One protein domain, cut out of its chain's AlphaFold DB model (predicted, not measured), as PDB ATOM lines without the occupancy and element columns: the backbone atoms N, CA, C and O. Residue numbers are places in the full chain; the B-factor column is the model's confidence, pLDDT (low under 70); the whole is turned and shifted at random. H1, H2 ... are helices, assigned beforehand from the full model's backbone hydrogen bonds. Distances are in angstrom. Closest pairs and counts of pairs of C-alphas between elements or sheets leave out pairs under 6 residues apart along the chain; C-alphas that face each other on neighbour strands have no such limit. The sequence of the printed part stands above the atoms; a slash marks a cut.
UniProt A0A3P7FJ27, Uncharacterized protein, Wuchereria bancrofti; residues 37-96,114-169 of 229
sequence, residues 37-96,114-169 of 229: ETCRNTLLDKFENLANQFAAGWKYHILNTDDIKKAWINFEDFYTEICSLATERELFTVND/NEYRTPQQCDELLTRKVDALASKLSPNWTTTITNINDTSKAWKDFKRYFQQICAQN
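What this domain is: This is residues 37 to 96 and 114 to 169 of the 229 residues of an uncharacterized protein of Wuchereria bancrofti (UniProt A0A3P7FJ27). Four longer helices pack into a loosely splayed bundle, H1 beside H6 and H3 beside H4, with the short helices H2 and H5 at one end and residues 90 to 96 sticking out at the other. The 116 printed residues hold six named helices, H1 to H6 in chain order, and no named strand: the class is all helix. The whole is compact, with a radius of gyration of the C-alphas of 14.8 A, and elongated, spanning 48 by 29 by 22 A.

How they stand to each other: H1, residues 37 to 54, touches H6, residues 149 to 166, opposite ways at a shallow tilt of 25 degrees; their closest C-alphas, of Leu 50 and Ala 154, are 5.1 A apart. H2, residues 58 to 64, touches H3, residues 66 to 94, only at the corner, Ile 62 to Lys 69 being the closest C-alphas at 4.6 A. With residues 67 to 78 alone H3 touches H4, residues 119 to 137, opposite ways at a shallow tilt of 27 degrees, closest at C-alphas 71 and 133, 5.1 A. H4 and H6 touch at a steep tilt of 48 degrees, closest at C-alphas 122 and 166, 6.0 A. H5, residues 141 to 147, touches H6 only at the corner, closest at C-alphas 145 and 152, 4.6 A. H2 and H5 are apart. Every O i to N i+4 pair is within hydrogen-bond range in H2, H5 and H6, against 12 of 14 in H1, 23 of 25 in H3 and 13 of 15 in H4.

Where its parts are: H1 begins at C-alpha 37 (91.560, 137.679, 124.653) and is 25.5 A long, H2 10.0 A, H3 42.9 A, H4 26.3 A with a kink of 32 degrees near residue 131, H5 9.8 A, and H6 25.2 A, ending at C-alpha 166 (90.112, 150.862, 116.024).

The domain as a whole: The C-alphas farthest apart, of Asn 64 and Asp 96, are 49.5 A apart. Residues 97 to 113 are not printed, and C-alphas 96 and 114 are 19.3 A apart across the cut. The links printed whole are tight. Confidence is under 70 at residues 88 to 96, 114 to 116 and 168 to 169.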
ATOM      1  N   GLU A  37      91.544 139.026 125.219       85.92
ATOM      2  CA  GLU A  37      91.560 137.679 124.653       85.92
ATOM      3  C   GLU A  37      90.534 137.511 123.525       85.92
ATOM      4  O   GLU A  37      90.885 137.028 122.451       85.92
ATOM      5  N   THR A  38      89.293 137.972 123.702       87.36
ATOM      6  CA  THR A  38      88.260 137.920 122.660       87.36
ATOM      7  C   THR A  38      88.598 138.849 121.501       87.36
ATOM      8  O   THR A  38      88.412 138.459 120.343       87.36
ATOM      9  N   CYS A  39      89.179 140.023 121.782       89.94
ATOM     10  CA  CYS A  39      89.693 140.920 120.753       89.94
ATOM     11  C   CYS A  39      90.742 140.219 119.887       89.94
ATOM     12  O   CYS A  39      90.588 140.147 118.663       89.94
ATOM     13  N   ARG A  40      91.778 139.674 120.538       90.93
ATOM     14  CA  ARG A  40      92.902 138.994 119.894       90.93
ATOM     15  C   ARG A  40      92.433 137.779 119.103       90.93
ATOM     16  O   ARG A  40      92.780 137.657 117.931       90.93
ATOM     17  N   ASN A  41      91.631 136.910 119.712       92.15
ATOM     18  CA  ASN A  41      91.179 135.668 119.088       92.15
ATOM     19  C   ASN A  41      90.317 135.945 117.853       92.15
ATOM     20  O   ASN A  41      90.550 135.353 116.802       92.15
ATOM     21  N   THR A  42      89.386 136.897 117.935       92.31
ATOM     22  CA  THR A  42      88.528 137.257 116.795       92.31
ATOM     23  C   THR A  42      89.319 137.941 115.678       92.31
ATOM     24  O   THR A  42      89.057 137.708 114.496       92.31
ATOM     25  N   LEU A  43      90.306 138.780 116.022       93.37
ATOM     26  CA  LEU A  43      91.185 139.407 115.035       93.37
ATOM     27  C   LEU A  43      92.015 138.355 114.296       93.37
ATOM     28  O   LEU A  43      92.092 138.395 113.068       93.37
ATOM     29  N   LEU A  44      92.614 137.420 115.040       94.06
ATOM     30  CA  LEU A  44      93.438 136.347 114.492       94.06
ATOM     31  C   LEU A  44      92.631 135.371 113.638       94.06
ATOM     32  O   LEU A  44      93.107 135.007 112.571       94.06
ATOM     33  N   ASP A  45      91.416 135.006 114.045       94.88
ATOM     34  CA  ASP A  45      90.515 134.157 113.255       94.88
ATOM     35  C   ASP A  45      90.214 134.782 111.880       94.88
ATOM     36  O   ASP A  45      90.412 134.172 110.825       94.88
ATOM     37  N   LYS A  46      89.845 136.067 111.871       95.50
ATOM     38  CA  LYS A  46      89.578 136.805 110.627       95.50
ATOM     39  C   LYS A  46      90.831 136.991 109.777       95.50
ATOM     40  O   LYS A  46      90.753 136.898 108.549       95.50
ATOM     41  N   PHE A  47      91.977 137.249 110.407       95.43
ATOM     42  CA  PHE A  47      93.254 137.342 109.706       95.43
ATOM     43  C   PHE A  47      93.663 135.993 109.108       95.43
ATOM     44  O   PHE A  47      94.098 135.954 107.964       95.43
ATOM     45  N   GLU A  48      93.495 134.887 109.832       94.92
ATOM     46  CA  GLU A  48      93.805 133.541 109.352       94.92
ATOM     47  C   GLU A  48      92.962 133.186 108.127       94.92
ATOM     48  O   GLU A  48      93.502 132.707 107.127       94.92
ATOM     49  N   ASN A  49      91.664 133.502 108.158       95.15
ATOM     50  CA  ASN A  49      90.794 133.332 107.001       95.15
ATOM     51  C   ASN A  49      91.297 134.123 105.780       95.15
ATOM     52  O   ASN A  49      91.311 133.588 104.675       95.15
ATOM     53  N   LEU A  50      91.758 135.365 105.969       95.62
ATOM     54  CA  LEU A  50      92.355 136.180 104.907       95.62
ATOM     55  C   LEU A  50      93.703 135.619 104.424       95.62
ATOM     56  O   LEU A  50      93.923 135.494 103.224       95.62
ATOM     57  N   ALA A  51      94.606 135.267 105.336       94.75
ATOM     58  CA  ALA A  51      95.950 134.796 105.018       94.75
ATOM     59  C   ALA A  51      95.928 133.464 104.256       94.75
ATOM     60  O   ALA A  51      96.714 133.274 103.327       94.75
ATOM     61  N   ASN A  52      94.969 132.587 104.568       94.52
ATOM     62  CA  ASN A  52      94.725 131.359 103.813       94.52
ATOM     63  C   ASN A  52      94.321 131.620 102.349       94.52
ATOM     64  O   ASN A  52      94.533 130.748 101.512       94.52
ATOM     65  N   GLN A  53      93.796 132.809 102.018       93.86
ATOM     66  CA  GLN A  53      93.533 133.210 100.628       93.86
ATOM     67  C   GLN A  53      94.805 133.641  99.885       93.86
ATOM     68  O   GLN A  53      94.836 133.595  98.658       93.86
ATOM     69  N   PHE A  54      95.841 134.085 100.603       93.03
ATOM     70  CA  PHE A  54      97.109 134.511 100.005       93.03
ATOM     71  C   PHE A  54      98.089 133.357  99.840       93.03
ATOM     72  O   PHE A  54      98.702 133.221  98.786       93.03
ATOM     73  N   ALA A  55      98.244 132.539 100.879       92.37
ATOM     74  CA  ALA A  55      99.155 131.409 100.880       92.37
ATOM     75  C   ALA A  55      98.596 130.298 101.772       92.37
ATOM     76  O   ALA A  55      98.531 130.431 102.999       92.37
ATOM     77  N   ALA A  56      98.219 129.176 101.157       89.95
ATOM     78  CA  ALA A  56      97.880 127.973 101.904       89.95
ATOM     79  C   ALA A  56      99.085 127.566 102.766       89.95
ATOM     80  O   ALA A  56     100.196 127.411 102.264       89.95
ATOM     81  N   GLY A  57      98.880 127.434 104.078       89.51
ATOM     82  CA  GLY A  57      99.980 127.168 105.001       89.51
ATOM     83  C   GLY A  57     100.877 128.380 105.278       89.51
ATOM     84  O   GLY A  57     102.040 128.195 105.615       89.51
ATOM     85  N   TRP A  58     100.369 129.616 105.206       93.27
ATOM     86  CA  TRP A  58     101.097 130.843 105.593       93.27
ATOM     87  C   TRP A  58     101.854 130.733 106.933       93.27
ATOM     88  O   TRP A  58     102.954 131.269 107.068       93.27
ATOM     89  N   LYS A  59     101.325 129.971 107.904       93.34
ATOM     90  CA  LYS A  59     102.004 129.661 109.177       93.34
ATOM     91  C   LYS A  59     103.357 128.960 108.970       93.34
ATOM     92  O   LYS A  59     104.320 129.283 109.659       93.34
ATOM     93  N   TYR A  60     103.467 128.051 107.997       93.91
ATOM     94  CA  TYR A  60     104.738 127.427 107.616       93.91
ATOM     95  C   TYR A  60     105.733 128.474 107.102       93.91
ATOM     96  O   TYR A  60     106.899 128.457 107.490       93.91
ATOM     97  N   HIS A  61     105.276 129.420 106.282       92.61
ATOM     98  CA  HIS A  61     106.129 130.488 105.764       92.61
ATOM     99  C   HIS A  61     106.668 131.409 106.872       92.61
ATOM    100  O   HIS A  61     107.833 131.794 106.826       92.61
ATOM    101  N   ILE A  62     105.879 131.692 107.915       91.27
ATOM    102  CA  ILE A  62     106.352 132.438 109.098       91.27
ATOM    103  C   ILE A  62     107.487 131.706 109.815       91.27
ATOM    104  O   ILE A  62     108.445 132.337 110.254       91.27
ATOM    105  N   LEU A  63     107.388 130.385 109.950       91.34
ATOM    106  CA  LEU A  63     108.378 129.593 110.681       91.34
ATOM    107  C   LEU A  63     109.684 129.395 109.901       91.34
ATOM    108  O   LEU A  63     110.726 129.202 110.521       91.34
ATOM    109  N   ASN A  64     109.634 129.454 108.567       93.79
ATOM    110  CA  ASN A  64     110.742 129.049 107.694       93.79
ATOM    111  C   ASN A  64     111.330 130.182 106.841       93.79
ATOM    112  O   ASN A  64     112.251 129.948 106.064       93.79
ATOM    113  N   THR A  65     110.807 131.406 106.922       93.89
ATOM    114  CA  THR A  65     111.303 132.541 106.132       93.89
ATOM    115  C   THR A  65     111.477 133.764 107.023       93.89
ATOM    116  O   THR A  65     110.496 134.370 107.451       93.89
ATOM    117  N   ASP A  66     112.729 134.160 107.274       93.33
ATOM    118  CA  ASP A  66     113.077 135.236 108.217       93.33
ATOM    119  C   ASP A  66     112.364 136.561 107.928       93.33
ATOM    120  O   ASP A  66     111.909 137.245 108.846       93.33
ATOM    121  N   ASP A  67     112.226 136.919 106.654       92.97
ATOM    122  CA  ASP A  67     111.517 138.128 106.232       92.97
ATOM    123  C   ASP A  67     110.029 138.094 106.604       92.97
ATOM    124  O   ASP A  67     109.481 139.095 107.073       92.97
ATOM    125  N   ILE A  68     109.382 136.939 106.430       92.63
ATOM    126  CA  ILE A  68     107.970 136.737 106.769       92.63
ATOM    127  C   ILE A  68     107.811 136.704 108.290       92.63
ATOM    128  O   ILE A  68     106.894 137.325 108.822       92.63
ATOM    129  N   LYS A  69     108.747 136.072 109.006       93.66
ATOM    130  CA  LYS A  69     108.794 136.071 110.472       93.66
ATOM    131  C   LYS A  69     108.882 137.485 111.047       93.66
ATOM    132  O   LYS A  69     108.123 137.828 111.950       93.66
ATOM    133  N   LYS A  70     109.773 138.326 110.513       93.80
ATOM    134  CA  LYS A  70     109.905 139.735 110.924       93.80
ATOM    135  C   LYS A  70     108.635 140.531 110.630       93.80
ATOM    136  O   LYS A  70     108.200 141.315 111.471       93.80
ATOM    137  N   ALA A  71     108.029 140.332 109.458       93.69
ATOM    138  CA  ALA A  71     106.765 140.978 109.112       93.69
ATOM    139  C   ALA A  71     105.622 140.545 110.049       93.69
ATOM    140  O   ALA A  71     104.839 141.389 110.479       93.69
ATOM    141  N   TRP A  72     105.573 139.262 110.423       95.00
ATOM    142  CA  TRP A  72     104.607 138.730 111.383       95.00
ATOM    143  C   TRP A  72     104.766 139.345 112.775       95.00
ATOM    144  O   TRP A  72     103.783 139.833 113.314       95.00
ATOM    145  N   ILE A  73     105.984 139.406 113.327       91.71
ATOM    146  CA  ILE A  73     106.230 140.014 114.651       91.71
ATOM    147  C   ILE A  73     105.748 141.474 114.678       91.71
ATOM    148  O   ILE A  73     105.021 141.876 115.578       91.71
ATOM    149  N   ASN A  74     106.048 142.250 113.632       90.51
ATOM    150  CA  ASN A  74     105.581 143.638 113.514       90.51
ATOM    151  C   ASN A  74     104.049 143.778 113.413       90.51
ATOM    152  O   ASN A  74     103.497 144.838 113.741       90.51
ATOM    153  N   PHE A  75     103.375 142.758 112.875       92.79
ATOM    154  CA  PHE A  75     101.917 142.673 112.816       92.79
ATOM    155  C   PHE A  75     101.330 142.227 114.162       92.79
ATOM    156  O   PHE A  75     100.292 142.745 114.571       92.79
ATOM    157  N   GLU A  76     102.023 141.340 114.876       90.83
ATOM    158  CA  GLU A  76     101.677 140.876 116.218       90.83
ATOM    159  C   GLU A  76     101.741 141.980 117.264       90.83
ATOM    160  O   GLU A  76     100.761 142.200 117.981       90.83
ATOM    161  N   ASP A  77     102.820 142.757 117.272       88.17
ATOM    162  CA  ASP A  77     102.930 143.947 118.115       88.17
ATOM    163  C   ASP A  77     101.797 144.938 117.814       88.17
ATOM    164  O   ASP A  77     101.197 145.525 118.713       88.17
ATOM    165  N   PHE A  78     101.454 145.087 116.531       91.61
ATOM    166  CA  PHE A  78     100.397 145.989 116.086       91.61
ATOM    167  C   PHE A  78      99.006 145.562 116.561       91.61
ATOM    168  O   PHE A  78      98.282 146.393 117.111       91.61
ATOM    169  N   TYR A  79      98.595 144.308 116.352       90.13
ATOM    170  CA  TYR A  79      97.267 143.894 116.810       90.13
ATOM    171  C   TYR A  79      97.194 143.842 118.337       90.13
ATOM    172  O   TYR A  79      96.125 144.082 118.896       90.13
ATOM    173  N   THR A  80      98.317 143.567 119.009       87.75
ATOM    174  CA  THR A  80      98.417 143.596 120.471       87.75
ATOM    175  C   THR A  80      98.168 145.008 120.987       87.75
ATOM    176  O   THR A  80      97.304 145.190 121.838       87.75
ATOM    177  N   GLU A  81      98.821 146.021 120.406       84.88
ATOM    178  CA  GLU A  81      98.570 147.433 120.729       84.88
ATOM    179  C   GLU A  81      97.092 147.800 120.519       84.88
ATOM    180  O   GLU A  81      96.461 148.381 121.401       84.88
ATOM    181  N   ILE A  82      96.507 147.434 119.373       85.92
ATOM    182  CA  ILE A  82      95.109 147.757 119.060       85.92
ATOM    183  C   ILE A  82      94.139 147.086 120.039       85.92
ATOM    184  O   ILE A  82      93.204 147.741 120.498       85.92
ATOM    185  N   CYS A  83      94.354 145.815 120.383       87.80
ATOM    186  CA  CYS A  83      93.496 145.112 121.333       87.80
ATOM    187  C   CYS A  83      93.655 145.620 122.768       87.80
ATOM    188  O   CYS A  83      92.650 145.731 123.473       87.80
ATOM    189  N   SER A  84      94.864 145.996 123.191       81.55
ATOM    190  CA  SER A  84      95.078 146.662 124.481       81.55
ATOM    191  C   SER A  84      94.339 147.996 124.535       81.55
ATOM    192  O   SER A  84      93.553 148.217 125.452       81.55
ATOM    193  N   LEU A  85      94.483 148.837 123.503       79.30
ATOM    194  CA  LEU A  85      93.776 150.117 123.411       79.30
ATOM    195  C   LEU A  85      92.255 149.943 123.412       79.30
ATOM    196  O   LEU A  85      91.554 150.736 124.035       79.30
ATOM    197  N   ALA A  86      91.732 148.933 122.718       78.44
ATOM    198  CA  ALA A  86      90.299 148.653 122.704       78.44
ATOM    199  C   ALA A  86      89.793 148.218 124.092       78.44
ATOM    200  O   ALA A  86      88.764 148.709 124.546       78.44
ATOM    201  N   THR A  87      90.557 147.375 124.795       75.24
ATOM    202  CA  THR A  87      90.194 146.842 126.120       75.24
ATOM    203  C   THR A  87      90.305 147.898 127.225       75.24
ATOM    204  O   THR A  87      89.405 148.034 128.051       75.24
ATOM    205  N   GLU A  88      91.386 148.683 127.244       67.68
ATOM    206  CA  GLU A  88      91.563 149.779 128.206       67.68
ATOM    207  C   GLU A  88      90.435 150.802 128.086       67.68
ATOM    208  O   GLU A  88      89.908 151.278 129.089       67.68
ATOM    209  N   ARG A  89      90.010 151.097 126.854       60.37
ATOM    210  CA  ARG A  89      88.901 152.017 126.595       60.37
ATOM    211  C   ARG A  89      87.570 151.497 127.125       60.37
ATOM    212  O   ARG A  89      86.777 152.316 127.575       60.37
ATOM    213  N   GLU A  90      87.330 150.186 127.143       56.09
ATOM    214  CA  GLU A  90      86.119 149.627 127.755       56.09
ATOM    215  C   GLU A  90      86.130 149.717 129.286       56.09
ATOM    216  O   GLU A  90      85.099 150.031 129.885       56.09
ATOM    217  N   LEU A  91      87.288 149.555 129.933       48.70
ATOM    218  CA  LEU A  91      87.409 149.695 131.391       48.70
ATOM    219  C   LEU A  91      87.010 151.096 131.886       48.70
ATOM    220  O   LEU A  91      86.411 151.220 132.954       48.70
ATOM    221  N   PHE A  92      87.251 152.142 131.090       46.84
ATOM    222  CA  PHE A  92      86.810 153.507 131.408       46.84
ATOM    223  C   PHE A  92      85.301 153.742 131.220       46.84
ATOM    224  O   PHE A  92      84.800 154.786 131.627       46.84
ATOM    225  N   THR A  93      84.565 152.808 130.609       44.42
ATOM    226  CA  THR A  93      83.148 153.011 130.242       44.42
ATOM    227  C   THR A  93      82.152 152.391 131.215       44.42
ATOM    228  O   THR A  93      80.978 152.759 131.192       44.42
ATOM    229  N   VAL A  94      82.596 151.482 132.087       43.81
ATOM    230  CA  VAL A  94      81.697 150.742 132.992       43.81
ATOM    231  C   VAL A  94      81.475 151.462 134.326       43.81
ATOM    232  O   VAL A  94      80.416 151.298 134.929       43.81
ATOM    233  N   ASN A  95      82.401 152.318 134.766       35.05
ATOM    234  CA  ASN A  95      82.308 152.997 136.058       35.05
ATOM    235  C   ASN A  95      82.384 154.520 135.883       35.05
ATOM    236  O   ASN A  95      83.455 155.069 135.644       35.05
ATOM    237  N   ASP A  96      81.259 155.208 136.099       39.31
ATOM    238  CA  ASP A  96      81.140 156.673 136.255       39.31
ATOM    239  C   ASP A  96      81.917 157.231 137.488       39.31
ATOM    240  O   ASP A  96      81.666 158.344 137.949       39.31
ATOM    241  N   ASN A 114      96.652 159.562 123.203       46.59
ATOM    242  CA  ASN A 114      95.186 159.567 123.290       46.59
ATOM    243  C   ASN A 114      94.489 160.187 122.055       46.59
ATOM    244  O   ASN A 114      93.366 160.684 122.137       46.59
ATOM    245  N   GLU A 115      95.139 160.187 120.894       54.86
ATOM    246  CA  GLU A 115      94.581 160.683 119.651       54.86
ATOM    247  C   GLU A 115      93.605 159.655 119.084       54.86
ATOM    248  O   GLU A 115      93.954 158.573 118.602       54.86
ATOM    249  N   TYR A 116      92.331 160.013 119.197       63.56
ATOM    250  CA  TYR A 116      91.223 159.395 118.496       63.56
ATOM    251  C   TYR A 116      91.592 159.198 117.022       63.56
ATOM    252  O   TYR A 116      91.843 160.166 116.306       63.56
ATOM    253  N   ARG A 117      91.613 157.940 116.568       74.05
ATOM    254  CA  ARG A 117      91.847 157.623 115.159       74.05
ATOM    255  C   ARG A 117      90.534 157.746 114.400       74.05
ATOM    256  O   ARG A 117      89.533 157.130 114.771       74.05
ATOM    257  N   THR A 118      90.529 158.528 113.327       80.46
ATOM    258  CA  THR A 118      89.396 158.553 112.400       80.46
ATOM    259  C   THR A 118      89.271 157.191 111.702       80.46
ATOM    260  O   THR A 118      90.263 156.463 111.579       80.46
ATOM    261  N   PRO A 119      88.087 156.826 111.178       83.53
ATOM    262  CA  PRO A 119      87.940 155.610 110.377       83.53
ATOM    263  C   PRO A 119      88.937 155.524 109.211       83.53
ATOM    264  O   PRO A 119      89.378 154.431 108.868       83.53
ATOM    265  N   GLN A 120      89.324 156.670 108.640       84.81
ATOM    266  CA  GLN A 120      90.323 156.775 107.573       84.81
ATOM    267  C   GLN A 120      91.731 156.464 108.091       84.81
ATOM    268  O   GLN A 120      92.412 155.627 107.515       84.81
ATOM    269  N   GLN A 121      92.133 157.043 109.226       87.38
ATOM    270  CA  GLN A 121      93.423 156.741 109.855       87.38
ATOM    271  C   GLN A 121      93.529 155.267 110.262       87.38
ATOM    272  O   GLN A 121      94.584 154.657 110.110       87.38
ATOM    273  N   CYS A 122      92.440 154.675 110.759       90.28
ATOM    274  CA  CYS A 122      92.379 153.242 111.039       90.28
ATOM    275  C   CYS A 122      92.543 152.403 109.771       90.28
ATOM    276  O   CYS A 122      93.264 151.409 109.790       90.28
ATOM    277  N   ASP A 123      91.899 152.800 108.676       91.07
ATOM    278  CA  ASP A 123      92.003 152.091 107.405       91.07
ATOM    279  C   ASP A 123      93.410 152.169 106.800       91.07
ATOM    280  O   ASP A 123      93.967 151.153 106.385       91.07
ATOM    281  N   GLU A 124      94.019 153.354 106.807       92.39
ATOM    282  CA  GLU A 124      95.401 153.568 106.372       92.39
ATOM    283  C   GLU A 124      96.383 152.760 107.223       92.39
ATOM    284  O   GLU A 124      97.269 152.081 106.697       92.39
ATOM    285  N   LEU A 125      96.202 152.785 108.548       91.77
ATOM    286  CA  LEU A 125      97.030 152.037 109.486       91.77
ATOM    287  C   LEU A 125      96.925 150.527 109.249       91.77
ATOM    288  O   LEU A 125      97.961 149.862 109.162       91.77
ATOM    289  N   LEU A 126      95.700 150.008 109.116       94.63
ATOM    290  CA  LEU A 126      95.443 148.602 108.818       94.63
ATOM    291  C   LEU A 126      96.086 148.202 107.497       94.63
ATOM    292  O   LEU A 126      96.841 147.235 107.451       94.63
ATOM    293  N   THR A 127      95.808 148.962 106.439       94.83
ATOM    294  CA  THR A 127      96.288 148.674 105.086       94.83
ATOM    295  C   THR A 127      97.808 148.635 105.063       94.83
ATOM    296  O   THR A 127      98.373 147.665 104.577       94.83
ATOM    297  N   ARG A 128      98.484 149.612 105.678       94.97
ATOM    298  CA  ARG A 128      99.950 149.641 105.775       94.97
ATOM    299  C   ARG A 128     100.520 148.434 106.525       94.97
ATOM    300  O   ARG A 128     101.540 147.883 106.122       94.97
ATOM    301  N   LYS A 129      99.901 148.043 107.643       94.90
ATOM    302  CA  LYS A 129     100.371 146.921 108.472       94.90
ATOM    303  C   LYS A 129     100.134 145.569 107.800       94.90
ATOM    304  O   LYS A 129     101.000 144.704 107.873       94.90
ATOM    305  N   VAL A 130      98.999 145.408 107.123       95.44
ATOM    306  CA  VAL A 130      98.686 144.206 106.344       95.44
ATOM    307  C   VAL A 130      99.562 144.127 105.102       95.44
ATOM    308  O   VAL A 130     100.099 143.059 104.847       95.44
ATOM    309  N   ASP A 131      99.770 145.227 104.375       96.05
ATOM    310  CA  ASP A 131     100.607 145.269 103.170       96.05
ATOM    311  C   ASP A 131     102.021 144.739 103.433       96.05
ATOM    312  O   ASP A 131     102.519 143.898 102.687       96.05
ATOM    313  N   ALA A 132     102.637 145.139 104.549       94.56
ATOM    314  CA  ALA A 132     103.978 144.698 104.930       94.56
ATOM    315  C   ALA A 132     104.113 143.169 105.084       94.56
ATOM    316  O   ALA A 132     105.183 142.616 104.829       94.56
ATOM    317  N   LEU A 133     103.041 142.482 105.491       94.85
ATOM    318  CA  LEU A 133     103.006 141.026 105.642       94.85
ATOM    319  C   LEU A 133     102.464 140.335 104.382       94.85
ATOM    320  O   LEU A 133     103.054 139.376 103.887       94.85
ATOM    321  N   ALA A 134     101.359 140.837 103.837       95.26
ATOM    322  CA  ALA A 134     100.674 140.274 102.684       95.26
ATOM    323  C   ALA A 134     101.531 140.347 101.417       95.26
ATOM    324  O   ALA A 134     101.570 139.370 100.679       95.26
ATOM    325  N   SER A 135     102.294 141.424 101.201       95.80
ATOM    326  CA  SER A 135     103.234 141.531 100.071       95.80
ATOM    327  C   SER A 135     104.334 140.463 100.089       95.80
ATOM    328  O   SER A 135     104.835 140.082  99.033       95.80
ATOM    329  N   LYS A 136     104.688 139.933 101.269       94.47
ATOM    330  CA  LYS A 136     105.649 138.829 101.410       94.47
ATOM    331  C   LYS A 136     105.022 137.455 101.154       94.47
ATOM    332  O   LYS A 136     105.725 136.555 100.711       94.47
ATOM    333  N   LEU A 137     103.725 137.295 101.426       93.66
ATOM    334  CA  LEU A 137     102.977 136.052 101.179       93.66
ATOM    335  C   LEU A 137     102.468 135.958  99.733       93.66
ATOM    336  O   LEU A 137     102.513 134.900  99.117       93.66
ATOM    337  N   SER A 138     101.986 137.073  99.194       94.00
ATOM    338  CA  SER A 138     101.421 137.218  97.858       94.00
ATOM    339  C   SER A 138     101.777 138.618  97.337       94.00
ATOM    340  O   SER A 138     101.070 139.579  97.645       94.00
ATOM    341  N   PRO A 139     102.830 138.771  96.515       92.86
ATOM    342  CA  PRO A 139     103.287 140.080  96.030       92.86
ATOM    343  C   PRO A 139     102.196 140.942  95.372       92.86
ATOM    344  O   PRO A 139     102.232 142.163  95.478       92.86
ATOM    345  N   ASN A 140     101.186 140.313  94.764       93.57
ATOM    346  CA  ASN A 140     100.052 140.984  94.119       93.57
ATOM    347  C   ASN A 140      98.764 140.947  94.966       93.57
ATOM    348  O   ASN A 140      97.668 140.956  94.411       93.57
ATOM    349  N   TRP A 141      98.869 140.869  96.300       95.30
ATOM    350  CA  TRP A 141      97.721 140.694  97.205       95.30
ATOM    351  C   TRP A 141      96.616 141.743  97.010       95.30
ATOM    352  O   TRP A 141      95.436 141.411  97.118       95.30
ATOM    353  N   THR A 142      96.977 142.986  96.676       95.54
ATOM    354  CA  THR A 142      96.026 144.069  96.387       95.54
ATOM    355  C   THR A 142      95.139 143.723  95.192       95.54
ATOM    356  O   THR A 142      93.916 143.788  95.292       95.54
ATOM    357  N   THR A 143      95.744 143.264  94.096       94.47
ATOM    358  CA  THR A 143      95.051 142.770  92.900       94.47
ATOM    359  C   THR A 143      94.233 141.511  93.202       94.47
ATOM    360  O   THR A 143      93.125 141.343  92.693       94.47
ATOM    361  N   THR A 144      94.739 140.622  94.060       92.96
ATOM    362  CA  THR A 144      94.013 139.416  94.488       92.96
ATOM    363  C   THR A 144      92.726 139.780  95.235       92.96
ATOM    364  O   THR A 144      91.667 139.231  94.934       92.96
ATOM    365  N   ILE A 145      92.775 140.756  96.150       94.65
ATOM    366  CA  ILE A 145      91.596 141.250  96.882       94.65
ATOM    367  C   ILE A 145      90.552 141.867  95.949       94.65
ATOM    368  O   ILE A 145      89.353 141.747  96.217       94.65
ATOM    369  N   THR A 146      90.973 142.561  94.888       94.38
ATOM    370  CA  THR A 146      90.029 143.192  93.955       94.38
ATOM    371  C   THR A 146      89.395 142.186  93.004       94.38
ATOM    372  O   THR A 146      88.235 142.356  92.641       94.38
ATOM    373  N   ASN A 147      90.129 141.139  92.620       93.73
ATOM    374  CA  ASN A 147      89.737 140.266  91.513       93.73
ATOM    375  C   ASN A 147      89.145 138.922  91.957       93.73
ATOM    376  O   ASN A 147      88.401 138.312  91.192       93.73
ATOM    377  N   ILE A 148      89.450 138.449  93.169       94.03
ATOM    378  CA  ILE A 148      88.949 137.171  93.688       94.03
ATOM    379  C   ILE A 148      87.861 137.437  94.727       94.03
ATOM    380  O   ILE A 148      88.103 138.063  95.760       94.03
ATOM    381  N   ASN A 149      86.653 136.934  94.469       94.53
ATOM    382  CA  ASN A 149      85.482 137.197  95.309       94.53
ATOM    383  C   ASN A 149      85.670 136.733  96.764       94.53
ATOM    384  O   ASN A 149      85.380 137.488  97.692       94.53
ATOM    385  N   ASP A 150      86.202 135.527  96.970       94.05
ATOM    386  CA  ASP A 150      86.408 134.971  98.313       94.05
ATOM    387  C   ASP A 150      87.468 135.756  99.096       94.05
ATOM    388  O   ASP A 150      87.249 136.109 100.257       94.05
ATOM    389  N   THR A 151      88.560 136.154  98.434       94.46
ATOM    390  CA  THR A 151      89.582 137.036  99.012       94.46
ATOM    391  C   THR A 151      89.012 138.416  99.342       94.46
ATOM    392  O   THR A 151      89.249 138.940 100.431       94.46
ATOM    393  N   SER A 152      88.197 138.991  98.452       95.84
ATOM    394  CA  SER A 152      87.507 140.266  98.684       95.84
ATOM    395  C   SER A 152      86.577 140.200  99.895       95.84
ATOM    396  O   SER A 152      86.538 141.119 100.717       95.84
ATOM    397  N   LYS A 153      85.835 139.096 100.038       96.24
ATOM    398  CA  LYS A 153      84.929 138.853 101.164       96.24
ATOM    399  C   LYS A 153      85.699 138.713 102.477       96.24
ATOM    400  O   LYS A 153      85.319 139.362 103.453       96.24
ATOM    401  N   ALA A 154      86.783 137.935 102.492       95.94
ATOM    402  CA  ALA A 154      87.650 137.785 103.661       95.94
ATOM    403  C   ALA A 154      88.273 139.129 104.079       95.94
ATOM    404  O   ALA A 154      88.229 139.491 105.254       95.94
ATOM    405  N   TRP A 155      88.755 139.923 103.115       96.82
ATOM    406  CA  TRP A 155      89.292 141.261 103.375       96.82
ATOM    407  C   TRP A 155      88.248 142.203 103.975       96.82
ATOM    408  O   TRP A 155      88.517 142.870 104.972       96.82
ATOM    409  N   LYS A 156      87.038 142.247 103.402       95.84
ATOM    410  CA  LYS A 156      85.942 143.088 103.908       95.84
ATOM    411  C   LYS A 156      85.533 142.701 105.327       95.84
ATOM    412  O   LYS A 156      85.287 143.592 106.136       95.84
ATOM    413  N   ASP A 157      85.465 141.407 105.637       94.52
ATOM    414  CA  ASP A 157      85.124 140.944 106.983       94.52
ATOM    415  C   ASP A 157      86.210 141.300 108.011       94.52
ATOM    416  O   ASP A 157      85.898 141.856 109.067       94.52
ATOM    417  N   PHE A 158      87.483 141.076 107.669       95.58
ATOM    418  CA  PHE A 158      88.625 141.461 108.500       95.58
ATOM    419  C   PHE A 158      88.673 142.978 108.741       95.58
ATOM    420  O   PHE A 158      88.695 143.434 109.887       95.58
ATOM    421  N   LYS A 159      88.590 143.776 107.669       94.28
ATOM    422  CA  LYS A 159      88.578 145.245 107.724       94.28
ATOM    423  C   LYS A 159      87.418 145.781 108.559       94.28
ATOM    424  O   LYS A 159      87.618 146.685 109.366       94.28
ATOM    425  N   ARG A 160      86.215 145.216 108.410       91.53
ATOM    426  CA  ARG A 160      85.031 145.619 109.183       91.53
ATOM    427  C   ARG A 160      85.242 145.429 110.683       91.53
ATOM    428  O   ARG A 160      84.924 146.336 111.448       91.53
ATOM    429  N   TYR A 161      85.778 144.284 111.099       91.48
ATOM    430  CA  TYR A 161      86.063 144.029 112.511       91.48
ATOM    431  C   TYR A 161      87.155 144.960 113.048       91.48
ATOM    432  O   TYR A 161      86.982 145.584 114.092       91.48
ATOM    433  N   PHE A 162      88.239 145.147 112.289       91.95
ATOM    434  CA  PHE A 162      89.297 146.077 112.676       91.95
ATOM    435  C   PHE A 162      88.777 147.511 112.856       91.95
ATOM    436  O   PHE A 162      89.116 148.189 113.823       91.95
ATOM    437  N   GLN A 163      87.918 147.982 111.950       88.41
ATOM    438  CA  GLN A 163      87.304 149.305 112.063       88.41
ATOM    439  C   GLN A 163      86.451 149.445 113.326       88.41
ATOM    440  O   GLN A 163      86.445 150.521 113.924       88.41
ATOM    441  N   GLN A 164      85.765 148.378 113.748       83.52
ATOM    442  CA  GLN A 164      84.989 148.388 114.987       83.52
ATOM    443  C   GLN A 164      85.890 148.623 116.196       83.52
ATOM    444  O   GLN A 164      85.584 149.509 116.978       83.52
ATOM    445  N   ILE A 165      87.013 147.916 116.320       85.58
ATOM    446  CA  ILE A 165      87.903 148.054 117.486       85.58
ATOM    447  C   ILE A 165      88.827 149.284 117.407       85.58
ATOM    448  O   ILE A 165      89.199 149.851 118.429       85.58
ATOM    449  N   CYS A 166      89.182 149.745 116.204       86.04
ATOM    450  CA  CYS A 166      90.112 150.862 116.024       86.04
ATOM    451  C   CYS A 166      89.424 152.238 116.087       86.04
ATOM    452  O   CYS A 166      89.939 153.157 116.726       86.04
ATOM    453  N   ALA A 167      88.266 152.391 115.430       72.81
ATOM    454  CA  ALA A 167      87.583 153.681 115.261       72.81
ATOM    455  C   ALA A 167      86.420 153.898 116.250       72.81
ATOM    456  O   ALA A 167      85.626 154.831 116.081       72.81
ATOM    457  N   GLN A 168      86.285 153.043 117.273       59.67
ATOM    458  CA  GLN A 168      85.214 153.105 118.274       59.67
ATOM    459  C   GLN A 168      85.351 154.347 119.169       59.67
ATOM    460  O   GLN A 168      85.832 154.280 120.288       59.67
ATOM    461  N   ASN A 169      84.929 155.506 118.648       52.09
ATOM    462  CA  ASN A 169      84.629 156.712 119.423       52.09
ATOM    463  C   ASN A 169      83.601 157.663 118.778       52.09
ATOM    464  O   ASN A 169      83.035 158.490 119.485       52.09
TER     465      ASN A 169